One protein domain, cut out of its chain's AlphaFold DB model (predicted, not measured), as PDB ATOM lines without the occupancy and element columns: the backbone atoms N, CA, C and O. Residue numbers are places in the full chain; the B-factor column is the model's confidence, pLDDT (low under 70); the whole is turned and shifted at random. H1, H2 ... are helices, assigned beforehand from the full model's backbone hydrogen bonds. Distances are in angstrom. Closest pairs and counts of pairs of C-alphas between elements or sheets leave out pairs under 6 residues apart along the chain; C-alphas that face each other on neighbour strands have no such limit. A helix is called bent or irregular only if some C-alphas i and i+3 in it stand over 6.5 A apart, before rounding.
ATOM      1  N   LEU A  28       0.544 -14.914  34.704       77.62
ATOM      2  CA  LEU A  28      -0.281 -15.766  35.567       77.62
ATOM      3  C   LEU A  28      -1.123 -16.798  34.806       77.62
ATOM      4  O   LEU A  28      -1.161 -17.965  35.182       77.62
ATOM      5  N   LYS A  29      -1.772 -16.371  33.715       80.06
ATOM      6  CA  LYS A  29      -2.657 -17.221  32.908       80.06
ATOM      7  C   LYS A  29      -1.882 -18.371  32.265       80.06
ATOM      8  O   LYS A  29      -2.292 -19.517  32.392       80.06
ATOM      9  N   LYS A  30      -0.742 -18.092  31.622       78.88
ATOM     10  CA  LYS A  30       0.069 -19.144  30.985       78.88
ATOM     11  C   LYS A  30       0.665 -20.086  32.022       78.88
ATOM     12  O   LYS A  30       0.622 -21.289  31.813       78.88
ATOM     13  N   THR A  31       1.151 -19.560  33.147       76.25
ATOM     14  CA  THR A  31       1.621 -20.373  34.273       76.25
ATOM     15  C   THR A  31       0.511 -21.294  34.782       76.25
ATOM     16  O   THR A  31       0.739 -22.490  34.908       76.25
ATOM     17  N   PHE A  32      -0.705 -20.782  34.989       74.00
ATOM     18  CA  PHE A  32      -1.843 -21.588  35.435       74.00
ATOM     19  C   PHE A  32      -2.234 -22.679  34.433       74.00
ATOM     20  O   PHE A  32      -2.471 -23.801  34.851       74.00
ATOM     21  N   TRP A  33      -2.264 -22.399  33.126       73.94
ATOM     22  CA  TRP A  33      -2.603 -23.407  32.110       73.94
ATOM     23  C   TRP A  33      -1.493 -24.443  31.901       73.94
ATOM     24  O   TRP A  33      -1.781 -25.634  31.797       73.94
ATOM     25  N   LEU A  34      -0.229 -24.009  31.865       73.12
ATOM     26  CA  LEU A  34       0.903 -24.914  31.670       73.12
ATOM     27  C   LEU A  34       1.036 -25.875  32.855       73.12
ATOM     28  O   LEU A  34       1.194 -27.077  32.660       73.12
ATOM     29  N   TYR A  35       0.907 -25.354  34.075       68.94
ATOM     30  CA  TYR A  35       0.856 -26.191  35.260       68.94
ATOM     31  C   TYR A  35      -0.473 -26.966  35.319       68.94
ATOM     32  O   TYR A  35      -0.492 -28.183  35.186       68.94
ATOM     33  N   GLY A  36      -1.613 -26.296  35.438       66.12
ATOM     34  CA  GLY A  36      -2.913 -26.939  35.652       66.12
ATOM     35  C   GLY A  36      -3.274 -28.032  34.640       66.12
ATOM     36  O   GLY A  36      -3.712 -29.101  35.053       66.12
ATOM     37  N   VAL A  37      -3.059 -27.805  33.341       64.38
ATOM     38  CA  VAL A  37      -3.549 -28.716  32.290       64.38
ATOM     39  C   VAL A  37      -2.459 -29.611  31.725       64.38
ATOM     40  O   VAL A  37      -2.647 -30.821  31.656       64.38
ATOM     41  N   LEU A  38      -1.313 -29.051  31.332       60.38
ATOM     42  CA  LEU A  38      -0.304 -29.832  30.609       60.38
ATOM     43  C   LEU A  38       0.525 -30.704  31.546       60.38
ATOM     44  O   LEU A  38       0.647 -31.908  31.328       60.38
ATOM     45  N   ILE A  39       1.068 -30.117  32.609       63.31
ATOM     46  CA  ILE A  39       1.940 -30.863  33.512       63.31
ATOM     47  C   ILE A  39       1.115 -31.573  34.598       63.31
ATOM     48  O   ILE A  39       1.371 -32.736  34.893       63.31
ATOM     49  N   GLY A  40       0.067 -30.935  35.131       63.94
ATOM     50  CA  GLY A  40      -0.869 -31.544  36.081       63.94
ATOM     51  C   GLY A  40      -1.633 -32.725  35.480       63.94
ATOM     52  O   GLY A  40      -1.677 -33.793  36.088       63.94
ATOM     53  N   GLY A  41      -2.149 -32.574  34.255       63.97
ATOM     54  CA  GLY A  41      -2.769 -33.670  33.509       63.97
ATOM     55  C   GLY A  41      -1.780 -34.799  33.214       63.97
ATOM     56  O   GLY A  41      -2.082 -35.960  33.476       63.97
ATOM     57  N   GLY A  42      -0.564 -34.469  32.763       63.34
ATOM     58  CA  GLY A  42       0.488 -35.461  32.514       63.34
ATOM     59  C   GLY A  42       0.890 -36.247  33.766       63.34
ATOM     60  O   GLY A  42       1.077 -37.458  33.701       63.34
ATOM     61  N   ILE A  43       0.962 -35.589  34.922       64.62
ATOM     62  CA  ILE A  43       1.296 -36.233  36.198       64.62
ATOM     63  C   ILE A  43       0.142 -37.065  36.733       64.62
ATOM     64  O   ILE A  43       0.385 -38.139  37.273       64.62
ATOM     65  N   TYR A  44      -1.098 -36.613  36.561       62.38
ATOM     66  CA  TYR A  44      -2.268 -37.405  36.922       62.38
ATOM     67  C   TYR A  44      -2.337 -38.690  36.089       62.38
ATOM     68  O   TYR A  44      -2.503 -39.772  36.644       62.38
ATOM     69  N   VAL A  45      -2.113 -38.591  34.775       69.00
ATOM     70  CA  VAL A  45      -2.062 -39.748  33.867       69.00
ATOM     71  C   VAL A  45      -0.892 -40.670  34.211       69.00
ATOM     72  O   VAL A  45      -1.079 -41.880  34.283       69.00
ATOM     73  N   LEU A  46       0.299 -40.126  34.474       66.94
ATOM     74  CA  LEU A  46       1.474 -40.921  34.838       66.94
ATOM     75  C   LEU A  46       1.305 -41.607  36.203       66.94
ATOM     76  O   LEU A  46       1.651 -42.777  36.349       66.94
ATOM     77  N   GLY A  47       0.744 -40.903  37.187       65.56
ATOM     78  CA  GLY A  47       0.432 -41.440  38.511       65.56
ATOM     79  C   GLY A  47      -0.641 -42.523  38.455       65.56
ATOM     80  O   GLY A  47      -0.460 -43.585  39.043       65.56
ATOM     81  N   TYR A  48      -1.711 -42.302  37.685       66.44
ATOM     82  CA  TYR A  48      -2.745 -43.305  37.436       66.44
ATOM     83  C   TYR A  48      -2.190 -44.523  36.694       66.44
ATOM     84  O   TYR A  48      -2.488 -45.650  37.072       66.44
ATOM     85  N   TRP A  49      -1.341 -44.325  35.683       69.56
ATOM     86  CA  TRP A  49      -0.715 -45.423  34.947       69.56
ATOM     87  C   TRP A  49       0.193 -46.270  35.844       69.56
ATOM     88  O   TRP A  49       0.112 -47.496  35.816       69.56
ATOM     89  N   LEU A  50       1.014 -45.633  36.687       65.94
ATOM     90  CA  LEU A  50       1.831 -46.334  37.680       65.94
ATOM     91  C   LEU A  50       0.956 -47.090  38.686       65.94
ATOM     92  O   LEU A  50       1.213 -48.262  38.947       65.94
ATOM     93  N   PHE A  51      -0.107 -46.467  39.198       64.25
ATOM     94  CA  PHE A  51      -1.057 -47.098  40.114       64.25
ATOM     95  C   PHE A  51      -1.764 -48.308  39.484       64.25
ATOM     96  O   PHE A  51      -1.734 -49.397  40.048       64.25
ATOM     97  N   ALA A  52      -2.319 -48.155  38.280       66.75
ATOM     98  CA  ALA A  52      -2.993 -49.222  37.544       66.75
ATOM     99  C   ALA A  52      -2.046 -50.387  37.226       66.75
ATOM    100  O   ALA A  52      -2.433 -51.546  37.349       66.75
ATOM    101  N   ARG A  53      -0.784 -50.100  36.883       68.62
ATOM    102  CA  ARG A  53       0.235 -51.130  36.649       68.62
ATOM    103  C   ARG A  53       0.637 -51.862  37.932       68.62
ATOM    104  O   ARG A  53       0.944 -53.043  37.868       68.62
ATOM    105  N   THR A  54       0.616 -51.172  39.073       62.16
ATOM    106  CA  THR A  54       0.897 -51.773  40.387       62.16
ATOM    107  C   THR A  54      -0.273 -52.644  40.858       62.16
ATOM    108  O   THR A  54      -0.041 -53.692  41.439       62.16
ATOM    109  N   LEU A  55      -1.522 -52.259  40.557       61.69
ATOM    110  CA  LEU A  55      -2.723 -53.064  40.832       61.69
ATOM    111  C   LEU A  55      -2.885 -54.273  39.900       61.69
ATOM    112  O   LEU A  55      -3.497 -55.264  40.285       61.69
ATOM    113  N   ALA A  56      -2.378 -54.185  38.668       67.88
ATOM    114  CA  ALA A  56      -2.397 -55.289  37.709       67.88
ATOM    115  C   ALA A  56      -1.391 -56.404  38.054       67.88
ATOM    116  O   ALA A  56      -1.446 -57.474  37.450       67.88
ATOM    117  N   ASP A  57      -0.484 -56.160  39.002       66.19
ATOM    118  CA  ASP A  57       0.440 -57.155  39.532       66.19
ATOM    119  C   ASP A  57      -0.127 -57.735  40.846       66.19
ATOM    120  O   ASP A  57      -0.218 -57.010  41.839       66.19
ATOM    121  N   PRO A  58      -0.513 -59.024  40.896       60.59
ATOM    122  CA  PRO A  58      -1.080 -59.643  42.096       60.59
ATOM    123  C   PRO A  58      -0.099 -59.722  43.281       60.59
ATOM    124  O   PRO A  58      -0.529 -59.997  44.400       60.59
ATOM    125  N   TYR A  59       1.193 -59.454  43.056       61.75
ATOM    126  CA  TYR A  59       2.228 -59.346  44.092       61.75
ATOM    127  C   TYR A  59       2.807 -57.922  44.211       61.75
ATOM    128  O   TYR A  59       3.815 -57.714  44.890       61.75
ATOM    129  N   GLY A  60       2.195 -56.941  43.540       61.75
ATOM    130  CA  GLY A  60       2.685 -55.572  43.458       61.75
ATOM    131  C   GLY A  60       2.609 -54.821  44.787       61.75
ATOM    132  O   GLY A  60       1.564 -54.747  45.430       61.75
ATOM    133  N   ASP A  61       3.721 -54.196  45.178       71.25
ATOM    134  CA  ASP A  61       3.794 -53.342  46.364       71.25
ATOM    135  C   ASP A  61       3.084 -51.994  46.118       71.25
ATOM    136  O   ASP A  61       3.666 -51.021  45.616       71.25
ATOM    137  N   ILE A  62       1.798 -51.950  46.480       70.75
ATOM    138  CA  ILE A  62       0.927 -50.767  46.405       70.75
ATOM    139  C   ILE A  62       1.540 -49.576  47.156       70.75
ATOM    140  O   ILE A  62       1.415 -48.432  46.707       70.75
ATOM    141  N   GLU A  63       2.232 -49.817  48.272       74.56
ATOM    142  CA  GLU A  63       2.836 -48.767  49.090       74.56
ATOM    143  C   GLU A  63       3.959 -48.053  48.326       74.56
ATOM    144  O   GLU A  63       4.029 -46.819  48.299       74.56
ATOM    145  N   SER A  64       4.806 -48.820  47.635       72.75
ATOM    146  CA  SER A  64       5.864 -48.288  46.770       72.75
ATOM    147  C   SER A  64       5.304 -47.484  45.593       72.75
ATOM    148  O   SER A  64       5.806 -46.393  45.295       72.75
ATOM    149  N   GLY A  65       4.234 -47.972  44.956       72.06
ATOM    150  CA  GLY A  65       3.541 -47.257  43.880       72.06
ATOM    151  C   GLY A  65       2.965 -45.915  44.346       72.06
ATOM    152  O   GLY A  65       3.189 -44.880  43.712       72.06
ATOM    153  N   LEU A  66       2.307 -45.905  45.509       74.88
ATOM    154  CA  LEU A  66       1.748 -44.699  46.120       74.88
ATOM    155  C   LEU A  66       2.843 -43.679  46.465       74.88
ATOM    156  O   LEU A  66       2.730 -42.501  46.121       74.88
ATOM    157  N   LYS A  67       3.940 -44.130  47.088       79.38
ATOM    158  CA  LYS A  67       5.092 -43.280  47.430       79.38
ATOM    159  C   LYS A  67       5.714 -42.633  46.194       79.38
ATOM    160  O   LYS A  67       6.064 -41.456  46.243       79.38
ATOM    161  N   GLN A  68       5.823 -43.363  45.082       77.44
ATOM    162  CA  GLN A  68       6.327 -42.819  43.815       77.44
ATOM    163  C   GLN A  68       5.371 -41.784  43.208       77.44
ATOM    164  O   GLN A  68       5.820 -40.720  42.781       77.44
ATOM    165  N   GLY A  69       4.061 -42.046  43.212       75.88
ATOM    166  CA  GLY A  69       3.060 -41.087  42.738       75.88
ATOM    167  C   GLY A  69       3.061 -39.787  43.551       75.88
ATOM    168  O   GLY A  69       3.131 -38.694  42.986       75.88
ATOM    169  N   ILE A  70       3.074 -39.903  44.883       80.00
ATOM    170  CA  ILE A  70       3.148 -38.765  45.812       80.00
ATOM    171  C   ILE A  70       4.446 -37.978  45.611       80.00
ATOM    172  O   ILE A  70       4.434 -36.744  45.616       80.00
ATOM    173  N   PHE A  71       5.568 -38.670  45.411       84.62
ATOM    174  CA  PHE A  71       6.855 -38.055  45.103       84.62
ATOM    175  C   PHE A  71       6.782 -37.178  43.842       84.62
ATOM    176  O   PHE A  71       7.117 -35.994  43.900       84.62
ATOM    177  N   ILE A  72       6.285 -37.723  42.728       82.00
ATOM    178  CA  ILE A  72       6.177 -36.993  41.454       82.00
ATOM    179  C   ILE A  72       5.251 -35.779  41.608       82.00
ATOM    180  O   ILE A  72       5.604 -34.673  41.191       82.00
ATOM    181  N   ALA A  73       4.092 -35.967  42.247       80.12
ATOM    182  CA  ALA A  73       3.126 -34.897  42.483       80.12
ATOM    183  C   ALA A  73       3.713 -33.758  43.332       80.12
ATOM    184  O   ALA A  73       3.495 -32.582  43.033       80.12
ATOM    185  N   GLY A  74       4.495 -34.078  44.365       86.56
ATOM    186  CA  GLY A  74       5.169 -33.071  45.178       86.56
ATOM    187  C   GLY A  74       6.268 -32.335  44.434       86.56
ATOM    188  O   GLY A  74       6.263 -31.103  44.428       86.56
ATOM    189  N   PHE A  75       7.169 -33.066  43.766       86.69
ATOM    190  CA  PHE A  75       8.259 -32.467  42.992       86.69
ATOM    191  C   PHE A  75       7.713 -31.481  41.967       86.69
ATOM    192  O   PHE A  75       8.248 -30.400  41.773       86.69
ATOM    193  N   TYR A  76       6.589 -31.818  41.357       84.81
ATOM    194  CA  TYR A  76       5.871 -30.924  40.481       84.81
ATOM    195  C   TYR A  76       5.268 -29.700  41.182       84.81
ATOM    196  O   TYR A  76       5.423 -28.570  40.710       84.81
ATOM    197  N   SER A  77       4.606 -29.911  42.318       85.81
ATOM    198  CA  SER A  77       3.884 -28.866  43.048       85.81
ATOM    199  C   SER A  77       4.789 -27.702  43.462       85.81
ATOM    200  O   SER A  77       4.354 -26.550  43.420       85.81
ATOM    201  N   ILE A  78       6.067 -27.948  43.776       89.38
ATOM    202  CA  ILE A  78       6.988 -26.852  44.111       89.38
ATOM    203  C   ILE A  78       7.250 -25.921  42.918       89.38
ATOM    204  O   ILE A  78       7.323 -24.703  43.092       89.38
ATOM    205  N   PHE A  79       7.314 -26.442  41.691       86.44
ATOM    206  CA  PHE A  79       7.476 -25.608  40.499       86.44
ATOM    207  C   PHE A  79       6.212 -24.791  40.217       86.44
ATOM    208  O   PHE A  79       6.317 -23.599  39.910       86.44
ATOM    209  N   VAL A  80       5.029 -25.390  40.406       84.88
ATOM    210  CA  VAL A  80       3.735 -24.690  40.315       84.88
ATOM    211  C   VAL A  80       3.706 -23.519  41.288       84.88
ATOM    212  O   VAL A  80       3.448 -22.381  40.888       84.88
ATOM    213  N   PHE A  81       4.032 -23.789  42.556       89.62
ATOM    214  CA  PHE A  81       4.115 -22.781  43.603       89.62
ATOM    215  C   PHE A  81       5.049 -21.645  43.189       89.62
ATOM    216  O   PHE A  81       4.627 -20.491  43.156       89.62
ATOM    217  N   LEU A  82       6.293 -21.956  42.810       89.56
ATOM    218  CA  LEU A  82       7.278 -20.945  42.428       89.56
ATOM    219  C   LEU A  82       6.815 -20.111  41.232       89.56
ATOM    220  O   LEU A  82       6.918 -18.882  41.268       89.56
ATOM    221  N   GLY A  83       6.276 -20.759  40.200       87.12
ATOM    222  CA  GLY A  83       5.782 -20.089  39.003       87.12
ATOM    223  C   GLY A  83       4.643 -19.123  39.318       87.12
ATOM    224  O   GLY A  83       4.704 -17.957  38.923       87.12
ATOM    225  N   ILE A  84       3.627 -19.576  40.059       87.69
ATOM    226  CA  ILE A  84       2.468 -18.751  40.430       87.69
ATOM    227  C   ILE A  84       2.893 -17.629  41.383       87.69
ATOM    228  O   ILE A  84       2.574 -16.461  41.151       87.69
ATOM    229  N   TRP A  85       3.659 -17.956  42.426       91.31
ATOM    230  CA  TRP A  85       4.105 -17.007  43.445       91.31
ATOM    231  C   TRP A  85       4.915 -15.851  42.853       91.31
ATOM    232  O   TRP A  85       4.741 -14.685  43.234       91.31
ATOM    233  N   ARG A  86       5.807 -16.167  41.905       90.06
ATOM    234  CA  ARG A  86       6.636 -15.176  41.213       90.06
ATOM    235  C   ARG A  86       5.830 -14.399  40.174       90.06
ATOM    236  O   ARG A  86       5.922 -13.174  40.172       90.06
ATOM    237  N   ALA A  87       4.976 -15.060  39.386       87.94
ATOM    238  CA  ALA A  87       4.105 -14.391  38.413       87.94
ATOM    239  C   ALA A  87       3.102 -13.426  39.075       87.94
ATOM    240  O   ALA A  87       2.745 -12.403  38.496       87.94
ATOM    241  N   ALA A  88       2.683 -13.689  40.317       88.12
ATOM    242  CA  ALA A  88       1.777 -12.812  41.061       88.12
ATOM    243  C   ALA A  88       2.362 -11.411  41.336       88.12
ATOM    244  O   ALA A  88       1.615 -10.468  41.600       88.12
ATOM    245  N   LYS A  89       3.693 -11.234  41.259       87.31
ATOM    246  CA  LYS A  89       4.337  -9.921  41.442       87.31
ATOM    247  C   LYS A  89       3.906  -8.893  40.396       87.31
ATOM    248  O   LYS A  89       3.928  -7.709  40.701       87.31
ATOM    249  N   SER A  90       3.494  -9.322  39.203       85.25
ATOM    250  CA  SER A  90       3.035  -8.410  38.151       85.25
ATOM    251  C   SER A  90       1.562  -8.004  38.294       85.25
ATOM    252  O   SER A  90       1.062  -7.263  37.457       85.25
ATOM    253  N   GLN A  91       0.847  -8.519  39.302       86.62
ATOM    254  CA  GLN A  91      -0.590  -8.296  39.477       86.62
ATOM    255  C   GLN A  91      -0.890  -7.155  40.468       86.62
ATOM    256  O   GLN A  91      -0.063  -6.899  41.362       86.62
ATOM    257  N   PRO A  92      -2.075  -6.517  40.358       91.19
ATOM    258  CA  PRO A  92      -2.614  -5.595  41.357       91.19
ATOM    259  C   PRO A  92      -2.657  -6.210  42.761       91.19
ATOM    260  O   PRO A  92      -2.744  -7.429  42.916       91.19
ATOM    261  N   LEU A  93      -2.623  -5.364  43.794       91.19
ATOM    262  CA  LEU A  93      -2.405  -5.774  45.187       91.19
ATOM    263  C   LEU A  93      -3.380  -6.865  45.665       91.19
ATOM    264  O   LEU A  93      -2.937  -7.898  46.163       91.19
ATOM    265  N   ILE A  94      -4.684  -6.690  45.436       91.12
ATOM    266  CA  ILE A  94      -5.715  -7.660  45.847       91.12
ATOM    267  C   ILE A  94      -5.540  -8.997  45.113       91.12
ATOM    268  O   ILE A  94      -5.481 -10.052  45.741       91.12
ATOM    269  N   GLN A  95      -5.383  -8.965  43.787       86.81
ATOM    270  CA  GLN A  95      -5.196 -10.178  42.982       86.81
ATOM    271  C   GLN A  95      -3.916 -10.922  43.372       86.81
ATOM    272  O   GLN A  95      -3.908 -12.149  43.453       86.81
ATOM    273  N   ARG A  96      -2.840 -10.194  43.684       91.00
ATOM    274  CA  ARG A  96      -1.590 -10.774  44.177       91.00
ATOM    275  C   ARG A  96      -1.795 -11.551  45.475       91.00
ATOM    276  O   ARG A  96      -1.249 -12.646  45.590       91.00
ATOM    277  N   PHE A  97      -2.550 -11.006  46.429       91.31
ATOM    278  CA  PHE A  97      -2.849 -11.697  47.687       91.31
ATOM    279  C   PHE A  97      -3.635 -12.983  47.451       91.31
ATOM    280  O   PHE A  97      -3.208 -14.041  47.908       91.31
ATOM    281  N   VAL A  98      -4.719 -12.905  46.675       89.12
ATOM    282  CA  VAL A  98      -5.569 -14.060  46.353       89.12
ATOM    283  C   VAL A  98      -4.749 -15.169  45.695       89.12
ATOM    284  O   VAL A  98      -4.748 -16.313  46.143       89.12
ATOM    285  N   VAL A  99      -3.979 -14.827  44.666       88.06
ATOM    286  CA  VAL A  99      -3.191 -15.805  43.914       88.06
ATOM    287  C   VAL A  99      -2.094 -16.436  44.770       88.06
ATOM    288  O   VAL A  99      -1.863 -17.643  44.693       88.06
ATOM    289  N   ARG A 100      -1.419 -15.644  45.611       90.44
ATOM    290  CA  ARG A 100      -0.412 -16.173  46.536       90.44
ATOM    291  C   ARG A 100      -1.028 -17.109  47.560       90.44
ATOM    292  O   ARG A 100      -0.468 -18.180  47.761       90.44
ATOM    293  N   TYR A 101      -2.171 -16.745  48.135       88.25
ATOM    294  CA  TYR A 101      -2.899 -17.591  49.077       88.25
ATOM    295  C   TYR A 101      -3.214 -18.961  48.465       88.25
ATOM    296  O   TYR A 101      -2.816 -19.982  49.018       88.25
ATOM    297  N   PHE A 102      -3.799 -18.995  47.263       84.00
ATOM    298  CA  PHE A 102      -4.072 -20.259  46.573       84.00
ATOM    299  C   PHE A 102      -2.804 -21.042  46.223       84.00
ATOM    300  O   PHE A 102      -2.813 -22.268  46.259       84.00
ATOM    301  N   SER A 103      -1.692 -20.364  45.926       87.62
ATOM    302  CA  SER A 103      -0.446 -21.066  45.615       87.62
ATOM    303  C   SER A 103       0.149 -21.823  46.810       87.62
ATOM    304  O   SER A 103       0.844 -22.817  46.601       87.62
ATOM    305  N   VAL A 104      -0.151 -21.411  48.052       89.06
ATOM    306  CA  VAL A 104       0.335 -22.079  49.275       89.06
ATOM    307  C   VAL A 104      -0.136 -23.532  49.348       89.06
ATOM    308  O   VAL A 104       0.602 -24.375  49.845       89.06
ATOM    309  N   PHE A 105      -1.298 -23.857  48.776       86.62
ATOM    310  CA  PHE A 105      -1.763 -25.240  48.665       86.62
ATOM    311  C   PHE A 105      -0.702 -26.157  48.032       86.62
ATOM    312  O   PHE A 105      -0.396 -27.213  48.579       86.62
ATOM    313  N   PHE A 106      -0.060 -25.716  46.945       87.06
ATOM    314  CA  PHE A 106       0.984 -26.492  46.267       87.06
ATOM    315  C   PHE A 106       2.262 -26.622  47.100       87.06
ATOM    316  O   PHE A 106       2.945 -27.645  47.036       87.06
ATOM    317  N   LEU A 107       2.582 -25.610  47.910       91.56
ATOM    318  CA  LEU A 107       3.690 -25.700  48.857       91.56
ATOM    319  C   LEU A 107       3.404 -26.763  49.929       91.56
ATOM    320  O   LEU A 107       4.282 -27.566  50.238       91.56
ATOM    321  N   SER A 108       2.172 -26.821  50.439       88.75
ATOM    322  CA  SER A 108       1.743 -27.858  51.382       88.75
ATOM    323  C   SER A 108       1.774 -29.255  50.755       88.75
ATOM    324  O   SER A 108       2.263 -30.191  51.381       88.75
ATOM    325  N   THR A 109       1.337 -29.407  49.499       86.62
ATOM    326  CA  THR A 109       1.447 -30.678  48.757       86.62
ATOM    327  C   THR A 109       2.901 -31.132  48.621       86.62
ATOM    328  O   THR A 109       3.205 -32.307  48.832       86.62
ATOM    329  N   PHE A 110       3.817 -30.209  48.318       91.50
ATOM    330  CA  PHE A 110       5.249 -30.505  48.290       91.50
ATOM    331  C   PHE A 110       5.767 -30.940  49.667       91.50
ATOM    332  O   PHE A 110       6.457 -31.951  49.755       91.50
ATOM    333  N   ALA A 111       5.388 -30.248  50.744       92.19
ATOM    334  CA  ALA A 111       5.813 -30.599  52.099       92.19
ATOM    335  C   ALA A 111       5.367 -32.016  52.508       92.19
ATOM    336  O   ALA A 111       6.177 -32.799  53.003       92.19
ATOM    337  N   VAL A 112       4.109 -32.381  52.232       88.88
ATOM    338  CA  VAL A 112       3.595 -33.742  52.475       88.88
ATOM    339  C   VAL A 112       4.360 -34.769  51.643       88.88
ATOM    340  O   VAL A 112       4.734 -35.827  52.145       88.88
ATOM    341  N   SER A 113       4.642 -34.456  50.381       89.81
ATOM    342  CA  SER A 113       5.413 -35.342  49.515       89.81
ATOM    343  C   SER A 113       6.837 -35.567  50.016       89.81
ATOM    344  O   SER A 113       7.314 -36.700  49.996       89.81
ATOM    345  N   VAL A 114       7.500 -34.518  50.511       92.31
ATOM    346  CA  VAL A 114       8.820 -34.638  51.139       92.31
ATOM    347  C   VAL A 114       8.744 -35.517  52.379       92.31
ATOM    348  O   VAL A 114       9.594 -36.381  52.529       92.31
ATOM    349  N   TYR A 115       7.723 -35.367  53.223       91.19
ATOM    350  CA  TYR A 115       7.547 -36.217  54.404       91.19
ATOM    351  C   TYR A 115       7.370 -37.702  54.037       91.19
ATOM    352  O   TYR A 115       8.059 -38.568  54.572       91.19
ATOM    353  N   VAL A 116       6.488 -38.001  53.078       86.50
ATOM    354  CA  VAL A 116       6.155 -39.380  52.676       86.50
ATOM    355  C   VAL A 116       7.268 -40.039  51.847       86.50
ATOM    356  O   VAL A 116       7.517 -41.237  51.976       86.50
ATOM    357  N   GLY A 117       7.932 -39.272  50.980       85.38
ATOM    358  CA  GLY A 117       8.888 -39.746  49.977       85.38
ATOM    359  C   GLY A 117      10.306 -39.204  50.157       85.38
ATOM    360  O   GLY A 117      11.019 -39.039  49.166       85.38
ATOM    361  N   TRP A 118      10.715 -38.887  51.389       89.19
ATOM    362  CA  TRP A 118      11.957 -38.160  51.696       89.19
ATOM    363  C   TRP A 118      13.214 -38.763  51.048       89.19
ATOM    364  O   TRP A 118      14.084 -38.022  50.588       89.19
ATOM    365  N   THR A 119      13.293 -40.092  50.934       90.94
ATOM    366  CA  THR A 119      14.426 -40.800  50.315       90.94
ATOM    367  C   THR A 119      14.644 -40.395  48.854       90.94
ATOM    368  O   THR A 119      15.788 -40.252  48.422       90.94
ATOM    369  N   TYR A 120      13.579 -40.129  48.093       89.50
ATOM    370  CA  TYR A 120      13.684 -39.658  46.709       89.50
ATOM    371  C   TYR A 120      14.245 -38.234  46.629       89.50
ATOM    372  O   TYR A 120      15.053 -37.932  45.750       89.50
ATOM    373  N   TYR A 121      13.881 -37.366  47.574       90.19
ATOM    374  CA  TYR A 121      14.401 -35.999  47.638       90.19
ATOM    375  C   TYR A 121      15.865 -35.943  48.073       90.19
ATOM    376  O   TYR A 121      16.611 -35.102  47.573       90.19
ATOM    377  N   VAL A 122      16.306 -36.869  48.929       93.38
ATOM    378  CA  VAL A 122      17.733 -37.046  49.237       93.38
ATOM    379  C   VAL A 122      18.512 -37.407  47.973       93.38
ATOM    380  O   VAL A 122      19.551 -36.806  47.707       93.38
ATOM    381  N   VAL A 123      17.993 -38.324  47.151       92.81
ATOM    382  CA  VAL A 123      18.628 -38.681  45.871       92.81
ATOM    383  C   VAL A 123      18.674 -37.489  44.914       92.81
ATOM    384  O   VAL A 123      19.728 -37.227  44.338       92.81
ATOM    385  N   ILE A 124      17.590 -36.718  44.791       90.56
ATOM    386  CA  ILE A 124      17.584 -35.467  44.012       90.56
ATOM    387  C   ILE A 124      18.677 -34.516  44.502       90.56
ATOM    388  O   ILE A 124      19.469 -34.024  43.700       90.56
ATOM    389  N   ALA A 125      18.738 -34.260  45.811       91.75
ATOM    390  CA  ALA A 125      19.710 -33.345  46.398       91.75
ATOM    391  C   ALA A 125      21.149 -33.811  46.144       91.75
ATOM    392  O   ALA A 125      22.002 -33.002  45.778       91.75
ATOM    393  N   LEU A 126      21.405 -35.115  46.273       93.94
ATOM    394  CA  LEU A 126      22.704 -35.722  46.007       93.94
ATOM    395  C   LEU A 126      23.098 -35.586  44.533       93.94
ATOM    396  O   LEU A 126      24.228 -35.201  44.237       93.94
ATOM    397  N   VAL A 127      22.171 -35.822  43.605       92.69
ATOM    398  CA  VAL A 127      22.428 -35.644  42.170       92.69
ATOM    399  C   VAL A 127      22.684 -34.181  41.822       92.69
ATOM    400  O   VAL A 127      23.632 -33.897  41.095       92.69
TER     401      VAL A 127
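This is residues 28 to 127 of the 145 residues of an uncharacterized protein of Halomonas meridiana (UniProt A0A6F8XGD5). The long helix H2 runs through the middle of a narrow body, with H1 along one side of it and H3 along another, both running back against it; H1 and H3 do not reach each other. The short helix H4 turns off sharply at the end of H3. The printed part has 100 residues with four named helices, H1 to H4 in chain order, and no named strand: all helix, with mostly aligned packing. It is only just loose, close to compact, with a radius of gyration of the C-alphas of 15.7 A and spans of 54 by 27 by 22 A.

H2, residues 62 to 90, measures 43.2 A from C-alpha 62 at (0.927, -50.767, 46.405); it is neither bent nor irregular, but only just: C-alphas 87 and 90 are 6.1 A apart. H1, residues 28 to 55, was assigned as one helix by its hydrogen bonds but is bent: C-alphas 36 and 39 are 6.6 A apart. Its arms are H1a, residues 28 to 36, 11.5 A, and H1b, residues 39 to 55, 23.8 A. H3, residues 93 to 116, measures 35.5 A. H4, residues 118 to 127, 14.4 A, ends with C-alpha 127 at (22.428, -35.644, 42.170).

H2 and H3, a helical hairpin, touch at a shallow tilt of 23 degrees, opposite ways; their closest C-alphas, Gly 74 and Phe 110, are 4.0 A apart. H1b and H2, also a hairpin, touch at 6 degrees, closest at the C-alphas of Gly 47 and Gly 69, 5.0 A. H1a touches H2 with H2's residues 80 to 88 alone. H4 is close to H3 but not clearly touching, about perpendicular at 81 degrees; the C-alphas of Val 114 and Tyr 121 are 6.7 A apart. Both arms of H1 are apart from H3 and H4. Every O i to N i+4 pair is within hydrogen-bond range in H1a, H1b and H4, against 22 of 25 in H2 and 17 of 20 in H3.

The farthest C-alphas, Pro 58 and Pro 92, are 54.1 A apart. The printed part has no cut and no long link. Residues 35 to 60 have pLDDT under 70.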